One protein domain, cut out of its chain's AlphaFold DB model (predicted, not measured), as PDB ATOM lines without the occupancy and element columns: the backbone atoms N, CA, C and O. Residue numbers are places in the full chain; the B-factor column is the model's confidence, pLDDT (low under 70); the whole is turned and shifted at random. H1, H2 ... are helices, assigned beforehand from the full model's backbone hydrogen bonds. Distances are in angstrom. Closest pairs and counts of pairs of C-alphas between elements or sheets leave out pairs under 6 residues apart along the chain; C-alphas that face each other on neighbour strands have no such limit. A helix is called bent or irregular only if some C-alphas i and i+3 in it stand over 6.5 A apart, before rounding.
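This is residues 33 to 142 of the 585 residues of an uncharacterized protein of Basidiobolus meristosporus CBS 931.73 (UniProt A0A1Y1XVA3). The longest helix, H5, and H6 form a helical hairpin whose tip, residues 98 to 108, sticks out at one end, and H7 folds back along H6 as the third helix of an up-and-down bundle. At the other end the short helices H1, H2 and H3 gather round H4, which crosses H7. The 110 printed residues include seven named helices, H1 to H7 in chain order, and no named strand: all helix. The whole is only just compact, close to loose, with a radius of gyration of the C-alphas of 15.5 A, and spans 51 by 26 by 22 A.

Find C-alpha 83 at (-2.749, 28.046, -45.306); from there H5, residues 83 to 100, runs 26.1 A to C-alpha 100 at (4.532, 49.344, -32.080). H6 is residues 109 to 120, 16.9 A, and H7 residues 126 to 140, 20.2 A, ending at (2.097, 30.772, -32.403). Before H5 look for H1 at 33 to 37, irregular with C-alphas 33 and 36 8.8 A apart, H2 at 40 to 47, H3 at 55 to 62 and H4 at 70 to 81, 16.4 A.

H5 touches H6 at a shallow tilt of 29 degrees, opposite ways; their closest C-alphas, Ile 87 and Leu 116, are 6.9 A apart. H7, the hub, touches H6 at Ala 132 and Ile 115, C-alphas 6.1 A apart, H4 at Gln 130 and Ala 76, 5.7 A, and H1 at Gly 127 and Gln 36, 4.0 A. H3 touches H4, while H2 is close but not clearly touching H4. Every O i to N i+4 pair is within hydrogen-bond range in H3, H4, H5 and H6, against 10 of 11 in H7, 2 of 4 in H2 and 0 of 1 in H1, where 1 of 2 O i to N i+3 pairs is.

Look to Glu 64 and Pro 103 for the farthest C-alphas, 50.9 A apart. The printed part has no cut and no long link. Confidence is under 70 at residues 64 to 68, 101 to 115 and 122.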
ATOM      1  N   ASP A  33       2.045   8.861 -52.973       82.56
ATOM      2  CA  ASP A  33       3.045   7.877 -52.550       82.56
ATOM      3  C   ASP A  33       4.317   8.549 -52.023       82.56
ATOM      4  O   ASP A  33       4.883   8.055 -51.049       82.56
ATOM      5  N   ASP A  34       4.703   9.685 -52.612       85.44
ATOM      6  CA  ASP A  34       5.822  10.543 -52.201       85.44
ATOM      7  C   ASP A  34       5.299  11.957 -51.900       85.44
ATOM      8  O   ASP A  34       5.717  12.963 -52.483       85.44
ATOM      9  N   TRP A  35       4.313  12.016 -50.998       86.94
ATOM     10  CA  TRP A  35       3.527  13.220 -50.712       86.94
ATOM     11  C   TRP A  35       4.382  14.439 -50.346       86.94
ATOM     12  O   TRP A  35       3.977  15.573 -50.592       86.94
ATOM     13  N   GLN A  36       5.579  14.227 -49.792       88.25
ATOM     14  CA  GLN A  36       6.504  15.293 -49.413       88.25
ATOM     15  C   GLN A  36       7.021  16.087 -50.611       88.25
ATOM     16  O   GLN A  36       7.376  17.248 -50.427       88.25
ATOM     17  N   LYS A  37       7.056  15.496 -51.814       88.81
ATOM     18  CA  LYS A  37       7.574  16.125 -53.039       88.81
ATOM     19  C   LYS A  37       6.500  16.775 -53.909       88.81
ATOM     20  O   LYS A  37       6.856  17.444 -54.874       88.81
ATOM     21  N   ILE A  38       5.219  16.608 -53.574       88.56
ATOM     22  CA  ILE A  38       4.109  17.244 -54.300       88.56
ATOM     23  C   ILE A  38       4.290  18.760 -54.247       88.56
ATOM     24  O   ILE A  38       4.466  19.316 -53.161       88.56
ATOM     25  N   SER A  39       4.234  19.439 -55.393       88.06
ATOM     26  CA  SER A  39       4.326  20.900 -55.425       88.06
ATOM     27  C   SER A  39       3.059  21.556 -54.867       88.06
ATOM     28  O   SER A  39       1.950  21.027 -54.983       88.06
ATOM     29  N   LEU A  40       3.190  22.757 -54.297       84.06
ATOM     30  CA  LEU A  40       2.034  23.495 -53.783       84.06
ATOM     31  C   LEU A  40       1.022  23.852 -54.885       84.06
ATOM     32  O   LEU A  40      -0.166  23.967 -54.607       84.06
ATOM     33  N   LYS A  41       1.456  23.960 -56.144       84.88
ATOM     34  CA  LYS A  41       0.560  24.161 -57.291       84.88
ATOM     35  C   LYS A  41      -0.294  22.927 -57.600       84.88
ATOM     36  O   LYS A  41      -1.458  23.060 -57.965       84.88
ATOM     37  N   GLU A  42       0.279  21.730 -57.485       84.62
ATOM     38  CA  GLU A  42      -0.431  20.468 -57.742       84.62
ATOM     39  C   GLU A  42      -1.424  20.145 -56.627       84.62
ATOM     40  O   GLU A  42      -2.530  19.687 -56.906       84.62
ATOM     41  N   ILE A  43      -1.060  20.424 -55.372       86.25
ATOM     42  CA  ILE A  43      -1.959  20.205 -54.235       86.25
ATOM     43  C   ILE A  43      -3.093  21.245 -54.196       86.25
ATOM     44  O   ILE A  43      -4.226  20.910 -53.855       86.25
ATOM     45  N   GLU A  44      -2.843  22.489 -54.618       86.31
ATOM     46  CA  GLU A  44      -3.865  23.540 -54.698       86.31
ATOM     47  C   GLU A  44      -5.016  23.161 -55.638       86.31
ATOM     48  O   GLU A  44      -6.176  23.335 -55.275       86.31
ATOM     49  N   GLN A  45      -4.718  22.534 -56.783       83.19
ATOM     50  CA  GLN A  45      -5.732  22.096 -57.757       83.19
ATOM     51  C   GLN A  45      -6.793  21.156 -57.173       83.19
ATOM     52  O   GLN A  45      -7.909  21.101 -57.691       83.19
ATOM     53  N   VAL A  46      -6.451  20.413 -56.118       82.38
ATOM     54  CA  VAL A  46      -7.344  19.428 -55.495       82.38
ATOM     55  C   VAL A  46      -7.934  19.942 -54.192       82.38
ATOM     56  O   VAL A  46      -9.122  19.749 -53.942       82.38
ATOM     57  N   TRP A  47      -7.138  20.623 -53.370       87.25
ATOM     58  CA  TRP A  47      -7.508  20.917 -51.987       87.25
ATOM     59  C   TRP A  47      -8.010  22.345 -51.748       87.25
ATOM     60  O   TRP A  47      -8.582  22.590 -50.690       87.25
ATOM     61  N   GLU A  48      -7.876  23.275 -52.705       81.00
ATOM     62  CA  GLU A  48      -8.291  24.685 -52.540       81.00
ATOM     63  C   GLU A  48      -9.761  24.835 -52.107       81.00
ATOM     64  O   GLU A  48     -10.105  25.726 -51.331       81.00
ATOM     65  N   ARG A  49     -10.641  23.946 -52.585       84.25
ATOM     66  CA  ARG A  49     -12.092  24.001 -52.327       84.25
ATOM     67  C   ARG A  49     -12.584  22.965 -51.322       84.25
ATOM     68  O   ARG A  49     -13.791  22.869 -51.100       84.25
ATOM     69  N   VAL A  50     -11.683  22.185 -50.733       87.62
ATOM     70  CA  VAL A  50     -12.042  21.107 -49.810       87.62
ATOM     71  C   VAL A  50     -12.061  21.649 -48.381       87.62
ATOM     72  O   VAL A  50     -11.038  22.128 -47.893       87.62
ATOM     73  N   PRO A  51     -13.192  21.571 -47.657       87.94
ATOM     74  CA  PRO A  51     -13.226  21.945 -46.250       87.94
ATOM     75  C   PRO A  51     -12.312  21.045 -45.404       87.94
ATOM     76  O   PRO A  51     -12.332  19.825 -45.546       87.94
ATOM     77  N   VAL A  52     -11.599  21.619 -44.426       88.69
ATOM     78  CA  VAL A  52     -10.689  20.878 -43.516       88.69
ATOM     79  C   VAL A  52     -11.361  19.665 -42.855       88.69
ATOM     80  O   VAL A  52     -10.733  18.622 -42.660       88.69
ATOM     81  N   LYS A  53     -12.653  19.782 -42.520       89.56
ATOM     82  CA  LYS A  53     -13.464  18.710 -41.913       89.56
ATOM     83  C   LYS A  53     -13.627  17.478 -42.815       89.56
ATOM     84  O   LYS A  53     -13.785  16.375 -42.302       89.56
ATOM     85  N   ASP A  54     -13.586  17.671 -44.130       90.06
ATOM     86  CA  ASP A  54     -13.762  16.618 -45.129       90.06
ATOM     87  C   ASP A  54     -12.406  16.072 -45.605       90.06
ATOM     88  O   ASP A  54     -12.349  15.006 -46.214       90.06
ATOM     89  N   ALA A  55     -11.302  16.730 -45.223       88.88
ATOM     90  CA  ALA A  55      -9.961  16.417 -45.698       88.88
ATOM     91  C   ALA A  55      -9.540  14.962 -45.465       88.88
ATOM     92  O   ALA A  55      -8.919  14.338 -46.315       88.88
ATOM     93  N   GLU A  56      -9.911  14.397 -44.317       89.19
ATOM     94  CA  GLU A  56      -9.604  13.005 -43.992       89.19
ATOM     95  C   GLU A  56     -10.374  12.013 -44.863       89.19
ATOM     96  O   GLU A  56      -9.817  10.997 -45.266       89.19
ATOM     97  N   LYS A  57     -11.638  12.308 -45.180       87.19
ATOM     98  CA  LYS A  57     -12.453  11.446 -46.041       87.19
ATOM     99  C   LYS A  57     -11.918  11.473 -47.466       87.19
ATOM    100  O   LYS A  57     -11.673  10.413 -48.027       87.19
ATOM    101  N   GLU A  58     -11.675  12.667 -48.003       86.38
ATOM    102  CA  GLU A  58     -11.117  12.852 -49.347       86.38
ATOM    103  C   GLU A  58      -9.735  12.195 -49.482       86.38
ATOM    104  O   GLU A  58      -9.442  11.538 -50.479       86.38
ATOM    105  N   LEU A  59      -8.898  12.276 -48.441       87.00
ATOM    106  CA  LEU A  59      -7.566  11.672 -48.464       87.00
ATOM    107  C   LEU A  59      -7.619  10.139 -48.428       87.00
ATOM    108  O   LEU A  59      -6.821   9.492 -49.100       87.00
ATOM    109  N   ARG A  60      -8.585   9.556 -47.702       84.38
ATOM    110  CA  ARG A  60      -8.838   8.101 -47.688       84.38
ATOM    111  C   ARG A  60      -9.291   7.574 -49.052       84.38
ATOM    112  O   ARG A  60      -9.021   6.420 -49.363       84.38
ATOM    113  N   PHE A  61      -9.967   8.391 -49.865       79.44
ATOM    114  CA  PHE A  61     -10.301   8.019 -51.246       79.44
ATOM    115  C   PHE A  61      -9.061   7.999 -52.151       79.44
ATOM    116  O   PHE A  61      -8.979   7.166 -53.049       79.44
ATOM    117  N   LEU A  62      -8.090   8.882 -51.896       78.94
ATOM    118  CA  LEU A  62      -6.856   8.995 -52.678       78.94
ATOM    119  C   LEU A  62      -5.795   7.945 -52.308       78.94
ATOM    120  O   LEU A  62      -4.985   7.589 -53.163       78.94
ATOM    121  N   ARG A  63      -5.764   7.459 -51.058       73.44
ATOM    122  CA  ARG A  63      -4.745   6.506 -50.579       73.44
ATOM    123  C   ARG A  63      -5.270   5.628 -49.438       73.44
ATOM    124  O   ARG A  63      -5.919   6.123 -48.519       73.44
ATOM    125  N   GLU A  64      -4.932   4.337 -49.467       63.78
ATOM    126  CA  GLU A  64      -5.264   3.380 -48.399       63.78
ATOM    127  C   GLU A  64      -4.528   3.705 -47.080       63.78
ATOM    128  O   GLU A  64      -3.357   4.085 -47.079       63.78
ATOM    129  N   GLU A  65      -5.217   3.534 -45.943       57.69
ATOM    130  CA  GLU A  65      -4.757   3.900 -44.585       57.69
ATOM    131  C   GLU A  65      -3.532   3.127 -44.070       57.69
ATOM    132  O   GLU A  65      -2.945   3.512 -43.064       57.69
ATOM    133  N   SER A  66      -3.144   2.025 -44.711       56.81
ATOM    134  CA  SER A  66      -2.247   1.015 -44.132       56.81
ATOM    135  C   SER A  66      -0.757   1.391 -44.097       56.81
ATOM    136  O   SER A  66       0.081   0.502 -43.952       56.81
ATOM    137  N   ARG A  67      -0.401   2.671 -44.271       64.94
ATOM    138  CA  ARG A  67       0.988   3.154 -44.201       64.94
ATOM    139  C   ARG A  67       1.205   4.048 -42.985       64.94
ATOM    140  O   ARG A  67       0.382   4.909 -42.681       64.94
ATOM    141  N   ASP A  68       2.365   3.887 -42.354       69.81
ATOM    142  CA  ASP A  68       2.750   4.597 -41.127       69.81
ATOM    143  C   ASP A  68       2.776   6.136 -41.278       69.81
ATOM    144  O   ASP A  68       2.639   6.858 -40.293       69.81
ATOM    145  N   ASP A  69       2.887   6.655 -42.507       80.38
ATOM    146  CA  ASP A  69       2.971   8.085 -42.838       80.38
ATOM    147  C   ASP A  69       1.608   8.769 -43.081       80.38
ATOM    148  O   ASP A  69       1.556   9.988 -43.271       80.38
ATOM    149  N   PHE A  70       0.489   8.027 -43.065       84.06
ATOM    150  CA  PHE A  70      -0.841   8.571 -43.386       84.06
ATOM    151  C   PHE A  70      -1.237   9.735 -42.464       84.06
ATOM    152  O   PHE A  70      -1.808  10.731 -42.910       84.06
ATOM    153  N   LYS A  71      -0.897   9.639 -41.175       85.44
ATOM    154  CA  LYS A  71      -1.191  10.681 -40.182       85.44
ATOM    155  C   LYS A  71      -0.411  11.973 -40.451       85.44
ATOM    156  O   LYS A  71      -0.977  13.061 -40.318       85.44
ATOM    157  N   ASP A  72       0.852  11.854 -40.847       85.44
ATOM    158  CA  ASP A  72       1.718  12.996 -41.150       85.44
ATOM    159  C   ASP A  72       1.277  13.687 -42.440       85.44
ATOM    160  O   ASP A  72       1.172  14.915 -42.474       85.44
ATOM    161  N   MET A  73       0.901  12.898 -43.451       87.12
ATOM    162  CA  MET A  73       0.305  13.381 -44.695       87.12
ATOM    163  C   MET A  73      -1.029  14.098 -44.441       87.12
ATOM    164  O   MET A  73      -1.235  15.210 -44.921       87.12
ATOM    165  N   LEU A  74      -1.927  13.509 -43.644       88.31
ATOM    166  CA  LEU A  74      -3.204  14.132 -43.289       88.31
ATOM    167  C   LEU A  74      -3.006  15.467 -42.562       88.31
ATOM    168  O   LEU A  74      -3.732  16.427 -42.816       88.31
ATOM    169  N   SER A  75      -2.020  15.536 -41.667       87.25
ATOM    170  CA  SER A  75      -1.643  16.773 -40.980       87.25
ATOM    171  C   SER A  75      -1.123  17.830 -41.958       87.25
ATOM    172  O   SER A  75      -1.530  18.993 -41.873       87.25
ATOM    173  N   ALA A  76      -0.286  17.434 -42.923       88.00
ATOM    174  CA  ALA A  76       0.243  18.315 -43.963       88.00
ATOM    175  C   ALA A  76      -0.869  18.881 -44.859       88.00
ATOM    176  O   ALA A  76      -0.922  20.085 -45.099       88.00
ATOM    177  N   VAL A  77      -1.801  18.027 -45.291       88.75
ATOM    178  CA  VAL A  77      -2.952  18.414 -46.118       88.75
ATOM    179  C   VAL A  77      -3.891  19.345 -45.352       88.75
ATOM    180  O   VAL A  77      -4.235  20.410 -45.857       88.75
ATOM    181  N   LYS A  78      -4.269  19.009 -44.110       88.88
ATOM    182  CA  LYS A  78      -5.108  19.886 -43.268       88.88
ATOM    183  C   LYS A  78      -4.456  21.252 -43.065       88.88
ATOM    184  O   LYS A  78      -5.102  22.282 -43.221       88.88
ATOM    185  N   SER A  79      -3.156  21.246 -42.786       85.06
ATOM    186  CA  SER A  79      -2.349  22.454 -42.647       85.06
ATOM    187  C   SER A  79      -2.333  23.303 -43.920       85.06
ATOM    188  O   SER A  79      -2.477  24.518 -43.835       85.06
ATOM    189  N   PHE A  80      -2.209  22.667 -45.091       87.31
ATOM    190  CA  PHE A  80      -2.269  23.339 -46.388       87.31
ATOM    191  C   PHE A  80      -3.642  23.968 -46.653       87.31
ATOM    192  O   PHE A  80      -3.712  25.100 -47.123       87.31
ATOM    193  N   ILE A  81      -4.738  23.286 -46.311       88.81
ATOM    194  CA  ILE A  81      -6.087  23.862 -46.428       88.81
ATOM    195  C   ILE A  81      -6.214  25.103 -45.522       88.81
ATOM    196  O   ILE A  81      -6.742  26.131 -45.941       88.81
ATOM    197  N   ASP A  82      -5.644  25.057 -44.313       87.19
ATOM    198  CA  ASP A  82      -5.580  26.189 -43.378       87.19
ATOM    199  C   ASP A  82      -4.503  27.241 -43.732       87.19
ATOM    200  O   ASP A  82      -4.298  28.208 -42.988       87.19
ATOM    201  N   ARG A  83      -3.810  27.116 -44.873       85.69
ATOM    202  CA  ARG A  83      -2.749  28.046 -45.306       85.69
ATOM    203  C   ARG A  83      -3.175  29.524 -45.264       85.69
ATOM    204  O   ARG A  83      -2.388  30.317 -44.743       85.69
ATOM    205  N   PRO A  84      -4.378  29.937 -45.722       86.56
ATOM    206  CA  PRO A  84      -4.798  31.340 -45.650       86.56
ATOM    207  C   PRO A  84      -4.880  31.880 -44.215       86.56
ATOM    208  O   PRO A  84      -4.494  33.023 -43.963       86.56
ATOM    209  N   LEU A  85      -5.328  31.052 -43.261       86.44
ATOM    210  CA  LEU A  85      -5.396  31.416 -41.845       86.44
ATOM    211  C   LEU A  85      -3.994  31.685 -41.287       86.44
ATOM    212  O   LEU A  85      -3.773  32.690 -40.615       86.44
ATOM    213  N   TRP A  86      -3.041  30.799 -41.579       85.06
ATOM    214  CA  TRP A  86      -1.661  30.936 -41.116       85.06
ATOM    215  C   TRP A  86      -0.951  32.139 -41.731       85.06
ATOM    216  O   TRP A  86      -0.280  32.874 -41.009       85.06
ATOM    217  N   ILE A  87      -1.161  32.400 -43.024       84.06
ATOM    218  CA  ILE A  87      -0.656  33.610 -43.685       84.06
ATOM    219  C   ILE A  87      -1.214  34.864 -43.001       84.06
ATOM    220  O   ILE A  87      -0.444  35.756 -42.651       84.06
ATOM    221  N   SER A  88      -2.528  34.914 -42.749       87.00
ATOM    222  CA  SER A  88      -3.164  36.044 -42.061       87.00
ATOM    223  C   SER A  88      -2.585  36.270 -40.659       87.00
ATOM    224  O   SER A  88      -2.272  37.405 -40.305       87.00
ATOM    225  N   ARG A  89      -2.365  35.205 -39.877       87.44
ATOM    226  CA  ARG A  89      -1.758  35.299 -38.538       87.44
ATOM    227  C   ARG A  89      -0.345  35.874 -38.565       87.44
ATOM    228  O   ARG A  89      -0.043  36.753 -37.765       87.44
ATOM    229  N   VAL A  90       0.504  35.394 -39.475       83.69
ATOM    230  CA  VAL A  90       1.880  35.902 -39.615       83.69
ATOM    231  C   VAL A  90       1.865  37.376 -40.028       83.69
ATOM    232  O   VAL A  90       2.605  38.169 -39.453       83.69
ATOM    233  N   MET A  91       0.977  37.764 -40.950       84.44
ATOM    234  CA  MET A  91       0.822  39.166 -41.358       84.44
ATOM    235  C   MET A  91       0.379  40.070 -40.200       84.44
ATOM    236  O   MET A  91       0.979  41.120 -39.997       84.44
ATOM    237  N   LEU A  92      -0.597  39.652 -39.387       86.56
ATOM    238  CA  LEU A  92      -1.035  40.433 -38.222       86.56
ATOM    239  C   LEU A  92       0.104  40.679 -37.219       86.56
ATOM    240  O   LEU A  92       0.232  41.782 -36.692       86.56
ATOM    241  N   VAL A  93       0.945  39.670 -36.967       84.44
ATOM    242  CA  VAL A  93       2.118  39.814 -36.084       84.44
ATOM    243  C   VAL A  93       3.133  40.798 -36.678       84.44
ATOM    244  O   VAL A  93       3.659  41.643 -35.951       84.44
ATOM    245  N   GLN A  94       3.371  40.745 -37.993       79.94
ATOM    246  CA  GLN A  94       4.246  41.699 -38.685       79.94
ATOM    247  C   GLN A  94       3.708  43.136 -38.622       79.94
ATOM    248  O   GLN A  94       4.474  44.064 -38.364       79.94
ATOM    249  N   GLU A  95       2.404  43.336 -38.804       83.44
ATOM    250  CA  GLU A  95       1.788  44.668 -38.759       83.44
ATOM    251  C   GLU A  95       1.821  45.276 -37.352       83.44
ATOM    252  O   GLU A  95       2.208  46.432 -37.191       83.44
ATOM    253  N   ILE A  96       1.516  44.491 -36.313       81.62
ATOM    254  CA  ILE A  96       1.665  44.916 -34.907       81.62
ATOM    255  C   ILE A  96       3.105  45.338 -34.625       81.62
ATOM    256  O   ILE A  96       3.339  46.375 -34.004       81.62
ATOM    257  N   LYS A  97       4.081  44.560 -35.105       76.19
ATOM    258  CA  LYS A  97       5.501  44.885 -34.954       76.19
ATOM    259  C   LYS A  97       5.856  46.214 -35.626       76.19
ATOM    260  O   LYS A  97       6.623  46.984 -35.053       76.19
ATOM    261  N   ALA A  98       5.302  46.486 -36.807       77.12
ATOM    262  CA  ALA A  98       5.528  47.738 -37.524       77.12
ATOM    263  C   ALA A  98       4.906  48.947 -36.805       77.12
ATOM    264  O   ALA A  98       5.537  49.997 -36.729       77.12
ATOM    265  N   ILE A  99       3.699  48.798 -36.248       75.56
ATOM    266  CA  ILE A  99       2.989  49.879 -35.542       75.56
ATOM    267  C   ILE A  99       3.669  50.206 -34.209       75.56
ATOM    268  O   ILE A  99       3.828  51.376 -33.868       75.56
ATOM    269  N   TYR A 100       4.072  49.178 -33.457       72.25
ATOM    270  CA  TYR A 100       4.532  49.344 -32.080       72.25
ATOM    271  C   TYR A 100       6.048  49.235 -31.901       72.25
ATOM    272  O   TYR A 100       6.519  49.306 -30.779       72.25
ATOM    273  N   GLY A 101       6.824  49.121 -32.980       57.69
ATOM    274  CA  GLY A 101       8.275  49.309 -32.968       57.69
ATOM    275  C   GLY A 101       9.025  48.405 -31.988       57.69
ATOM    276  O   GLY A 101       9.508  48.868 -30.959       57.69
ATOM    277  N   ALA A 102       9.216  47.134 -32.344       53.03
ATOM    278  CA  ALA A 102      10.271  46.348 -31.709       53.03
ATOM    279  C   ALA A 102      11.635  46.833 -32.246       53.03
ATOM    280  O   ALA A 102      11.825  46.791 -33.467       53.03
ATOM    281  N   PRO A 103      12.599  47.255 -31.402       46.06
ATOM    282  CA  PRO A 103      13.969  47.469 -31.862       46.06
ATOM    283  C   PRO A 103      14.462  46.178 -32.515       46.06
ATOM    284  O   PRO A 103      14.230  45.098 -31.966       46.06
ATOM    285  N   GLU A 104      15.074  46.302 -33.697       48.06
ATOM    286  CA  GLU A 104      15.543  45.217 -34.568       48.06
ATOM    287  C   GLU A 104      16.275  44.119 -33.779       48.06
ATOM    288  O   GLU A 104      17.496  44.104 -33.630       48.06
ATOM    289  N   CYS A 105      15.521  43.159 -33.248       39.25
ATOM    290  CA  CYS A 105      16.092  41.950 -32.698       39.25
ATOM    291  C   CYS A 105      16.419  41.071 -33.899       39.25
ATOM    292  O   CYS A 105      15.526  40.529 -34.556       39.25
ATOM    293  N   TYR A 106      17.717  40.957 -34.169       37.97
ATOM    294  CA  TYR A 106      18.359  40.231 -35.269       37.97
ATOM    295  C   TYR A 106      17.983  38.738 -35.396       37.97
ATOM    296  O   TYR A 106      18.552  38.033 -36.222       37.97
ATOM    297  N   THR A 107      17.046  38.214 -34.600       37.56
ATOM    298  CA  THR A 107      16.805  36.769 -34.476       37.56
ATOM    299  C   THR A 107      15.357  36.302 -34.678       37.56
ATOM    300  O   THR A 107      15.149  35.095 -34.739       37.56
ATOM    301  N   SER A 108      14.365  37.188 -34.884       51.78
ATOM    302  CA  SER A 108      12.981  36.788 -35.265       51.78
ATOM    303  C   SER A 108      12.408  37.469 -36.524       51.78
ATOM    304  O   SER A 108      11.492  36.930 -37.147       51.78
ATOM    305  N   SER A 109      12.962  38.612 -36.958       48.97
ATOM    306  CA  SER A 109      12.488  39.326 -38.165       48.97
ATOM    307  C   SER A 109      12.737  38.535 -39.446       48.97
ATOM    308  O   SER A 109      11.830  38.349 -40.248       48.97
ATOM    309  N   VAL A 110      13.955  38.008 -39.580       48.62
ATOM    310  CA  VAL A 110      14.382  37.221 -40.744       48.62
ATOM    311  C   VAL A 110      13.567  35.929 -40.841       48.62
ATOM    312  O   VAL A 110      13.110  35.559 -41.912       48.62
ATOM    313  N   ALA A 111      13.258  35.297 -39.702       55.59
ATOM    314  CA  ALA A 111      12.456  34.080 -39.676       55.59
ATOM    315  C   ALA A 111      11.019  34.305 -40.179       55.59
ATOM    316  O   ALA A 111      10.519  33.488 -40.938       55.59
ATOM    317  N   THR A 112      10.331  35.386 -39.802       61.00
ATOM    318  CA  THR A 112       8.929  35.585 -40.227       61.00
ATOM    319  C   THR A 112       8.795  35.978 -41.698       61.00
ATOM    320  O   THR A 112       7.874  35.497 -42.356       61.00
ATOM    321  N   GLU A 113       9.717  36.779 -42.243       63.50
ATOM    322  CA  GLU A 113       9.753  37.124 -43.673       63.50
ATOM    323  C   GLU A 113      10.153  35.929 -44.546       63.50
ATOM    324  O   GLU A 113       9.448  35.614 -45.509       63.50
ATOM    325  N   ASP A 114      11.204  35.197 -44.165       64.88
ATOM    326  CA  ASP A 114      11.616  33.968 -44.848       64.88
ATOM    327  C   ASP A 114      10.521  32.902 -44.778       64.88
ATOM    328  O   ASP A 114      10.293  32.152 -45.723       64.88
ATOM    329  N   ILE A 115       9.794  32.805 -43.665       67.31
ATOM    330  CA  ILE A 115       8.702  31.842 -43.583       67.31
ATOM    331  C   ILE A 115       7.494  32.311 -44.406       67.31
ATOM    332  O   ILE A 115       6.869  31.488 -45.067       67.31
ATOM    333  N   LEU A 116       7.170  33.607 -44.441       71.50
ATOM    334  CA  LEU A 116       6.071  34.112 -45.269       71.50
ATOM    335  C   LEU A 116       6.348  33.905 -46.767       71.50
ATOM    336  O   LEU A 116       5.429  33.551 -47.508       71.50
ATOM    337  N   THR A 117       7.595  34.084 -47.213       73.88
ATOM    338  CA  THR A 117       8.002  33.780 -48.596       73.88
ATOM    339  C   THR A 117       7.885  32.282 -48.885       73.88
ATOM    340  O   THR A 117       7.262  31.911 -49.882       73.88
ATOM    341  N   ASN A 118       8.335  31.423 -47.964       70.31
ATOM    342  CA  ASN A 118       8.179  29.967 -48.068       70.31
ATOM    343  C   ASN A 118       6.706  29.502 -48.054       70.31
ATOM    344  O   ASN A 118       6.354  28.529 -48.714       70.31
ATOM    345  N   LEU A 119       5.820  30.190 -47.324       71.88
ATOM    346  CA  LEU A 119       4.385  29.877 -47.273       71.88
ATOM    347  C   LEU A 119       3.619  30.335 -48.523       71.88
ATOM    348  O   LEU A 119       2.550  29.792 -48.812       71.88
ATOM    349  N   LYS A 120       4.123  31.357 -49.226       73.81
ATOM    350  CA  LYS A 120       3.474  31.967 -50.397       73.81
ATOM    351  C   LYS A 120       4.007  31.448 -51.733       73.81
ATOM    352  O   LYS A 120       3.293  31.545 -52.727       73.81
ATOM    353  N   SER A 121       5.238  30.938 -51.785       77.88
ATOM    354  CA  SER A 121       5.853  30.527 -53.048       77.88
ATOM    355  C   SER A 121       5.242  29.214 -53.577       77.88
ATOM    356  O   SER A 121       5.246  28.202 -52.874       77.88
ATOM    357  N   PRO A 122       4.714  29.202 -54.818       68.00
ATOM    358  CA  PRO A 122       4.022  28.045 -55.395       68.00
ATOM    359  C   PRO A 122       4.969  26.912 -55.820       68.00
ATOM    360  O   PRO A 122       4.502  25.814 -56.120       68.00
ATOM    361  N   GLU A 123       6.281  27.170 -55.859       70.81
ATOM    362  CA  GLU A 123       7.306  26.209 -56.292       70.81
ATOM    363  C   GLU A 123       7.788  25.290 -55.162       70.81
ATOM    364  O   GLU A 123       8.510  24.323 -55.404       70.81
ATOM    365  N   HIS A 124       7.383  25.560 -53.919       82.12
ATOM    366  CA  HIS A 124       7.707  24.692 -52.795       82.12
ATOM    367  C   HIS A 124       6.929  23.379 -52.839       82.12
ATOM    368  O   HIS A 124       5.893  23.241 -53.489       82.12
ATOM    369  N   THR A 125       7.448  22.405 -52.101       87.38
ATOM    370  CA  THR A 125       6.829  21.092 -51.929       87.38
ATOM    371  C   THR A 125       6.028  21.034 -50.629       87.38
ATOM    372  O   THR A 125       6.334  21.762 -49.676       87.38
ATOM    373  N   LEU A 126       5.043  20.140 -50.547       85.75
ATOM    374  CA  LEU A 126       4.228  19.938 -49.348       85.75
ATOM    375  C   LEU A 126       5.082  19.607 -48.109       85.75
ATOM    376  O   LEU A 126       4.793  20.103 -47.020       85.75
ATOM    377  N   GLY A 127       6.171  18.849 -48.273       84.00
ATOM    378  CA  GLY A 127       7.118  18.553 -47.194       84.00
ATOM    379  C   GLY A 127       7.853  19.801 -46.695       84.00
ATOM    380  O   GLY A 127       7.887  20.065 -45.491       84.00
ATOM    381  N   SER A 128       8.383  20.624 -47.610       82.50
ATOM    382  CA  SER A 128       9.026  21.899 -47.242       82.50
ATOM    383  C   SER A 128       8.052  22.890 -46.594       82.50
ATOM    384  O   SER A 128       8.403  23.548 -45.613       82.50
ATOM    385  N   TYR A 129       6.804  22.936 -47.075       84.19
ATOM    386  CA  TYR A 129       5.730  23.728 -46.482       84.19
ATOM    387  C   TYR A 129       5.438  23.291 -45.045       84.19
ATOM    388  O   TYR A 129       5.395  24.125 -44.141       84.19
ATOM    389  N   GLN A 130       5.287  21.987 -44.808       84.00
ATOM    390  CA  GLN A 130       5.008  21.460 -43.476       84.00
ATOM    391  C   GLN A 130       6.154  21.738 -42.500       84.00
ATOM    392  O   GLN A 130       5.907  22.077 -41.343       84.00
ATOM    393  N   GLN A 131       7.407  21.660 -42.955       82.75
ATOM    394  CA  GLN A 131       8.564  22.014 -42.136       82.75
ATOM    395  C   GLN A 131       8.562  23.506 -41.757       82.75
ATOM    396  O   GLN A 131       8.808  23.848 -40.599       82.75
ATOM    397  N   ALA A 132       8.271  24.392 -42.715       79.75
ATOM    398  CA  ALA A 132       8.182  25.832 -42.482       79.75
ATOM    399  C   ALA A 132       7.020  26.185 -41.538       79.75
ATOM    400  O   ALA A 132       7.199  26.936 -40.577       79.75
ATOM    401  N   LEU A 133       5.848  25.585 -41.754       82.25
ATOM    402  CA  LEU A 133       4.678  25.792 -40.912       82.25
ATOM    403  C   LEU A 133       4.876  25.238 -39.499       82.25
ATOM    404  O   LEU A 133       4.476  25.892 -38.540       82.25
ATOM    405  N   GLY A 134       5.526  24.082 -39.348       81.19
ATOM    406  CA  GLY A 134       5.826  23.491 -38.044       81.19
ATOM    407  C   GLY A 134       6.625  24.440 -37.146       81.19
ATOM    408  O   GLY A 134       6.339  24.546 -35.954       81.19
ATOM    409  N   ARG A 135       7.556  25.212 -37.725       77.81
ATOM    410  CA  ARG A 135       8.300  26.259 -37.001       77.81
ATOM    411  C   ARG A 135       7.387  27.391 -36.523       77.81
ATOM    412  O   ARG A 135       7.517  27.826 -35.386       77.81
ATOM    413  N   ILE A 136       6.433  27.841 -37.344       77.19
ATOM    414  CA  ILE A 136       5.457  28.869 -36.932       77.19
ATOM    415  C   ILE A 136       4.513  28.334 -35.866       77.19
ATOM    416  O   ILE A 136       4.234  29.014 -34.884       77.19
ATOM    417  N   GLN A 137       4.002  27.123 -36.060       80.81
ATOM    418  CA  GLN A 137       3.069  26.487 -35.143       80.81
ATOM    419  C   GLN A 137       3.680  26.350 -33.749       80.81
ATOM    420  O   GLN A 137       3.001  26.625 -32.767       80.81
ATOM    421  N   GLN A 138       4.970  26.023 -33.644       80.44
ATOM    422  CA  GLN A 138       5.682  26.017 -32.361       80.44
ATOM    423  C   GLN A 138       5.692  27.387 -31.666       80.44
ATOM    424  O   GLN A 138       5.625  27.438 -30.440       80.44
ATOM    425  N   LEU A 139       5.749  28.481 -32.427       76.44
ATOM    426  CA  LEU A 139       5.785  29.843 -31.891       76.44
ATOM    427  C   LEU A 139       4.391  30.400 -31.576       76.44
ATOM    428  O   LEU A 139       4.234  31.132 -30.604       76.44
ATOM    429  N   LEU A 140       3.388  30.079 -32.399       82.31
ATOM    430  CA  LEU A 140       2.097  30.772 -32.403       82.31
ATOM    431  C   LEU A 140       0.903  29.914 -31.947       82.31
ATOM    432  O   LEU A 140      -0.175  30.465 -31.718       82.31
ATOM    433  N   ASN A 141       1.042  28.589 -31.796       83.56
ATOM    434  CA  ASN A 141      -0.076  27.725 -31.369       83.56
ATOM    435  C   ASN A 141      -0.551  27.993 -29.935       83.56
ATOM    436  O   ASN A 141      -1.678  27.639 -29.596       83.56
ATOM    437  N   SER A 142       0.291  28.583 -29.086       85.44
ATOM    438  CA  SER A 142      -0.045  28.904 -27.691       85.44
ATOM    439  C   SER A 142      -1.107  30.005 -27.560       85.44
ATOM    440  O   SER A 142      -1.719  30.145 -26.495       85.44
TER     441      SER A 142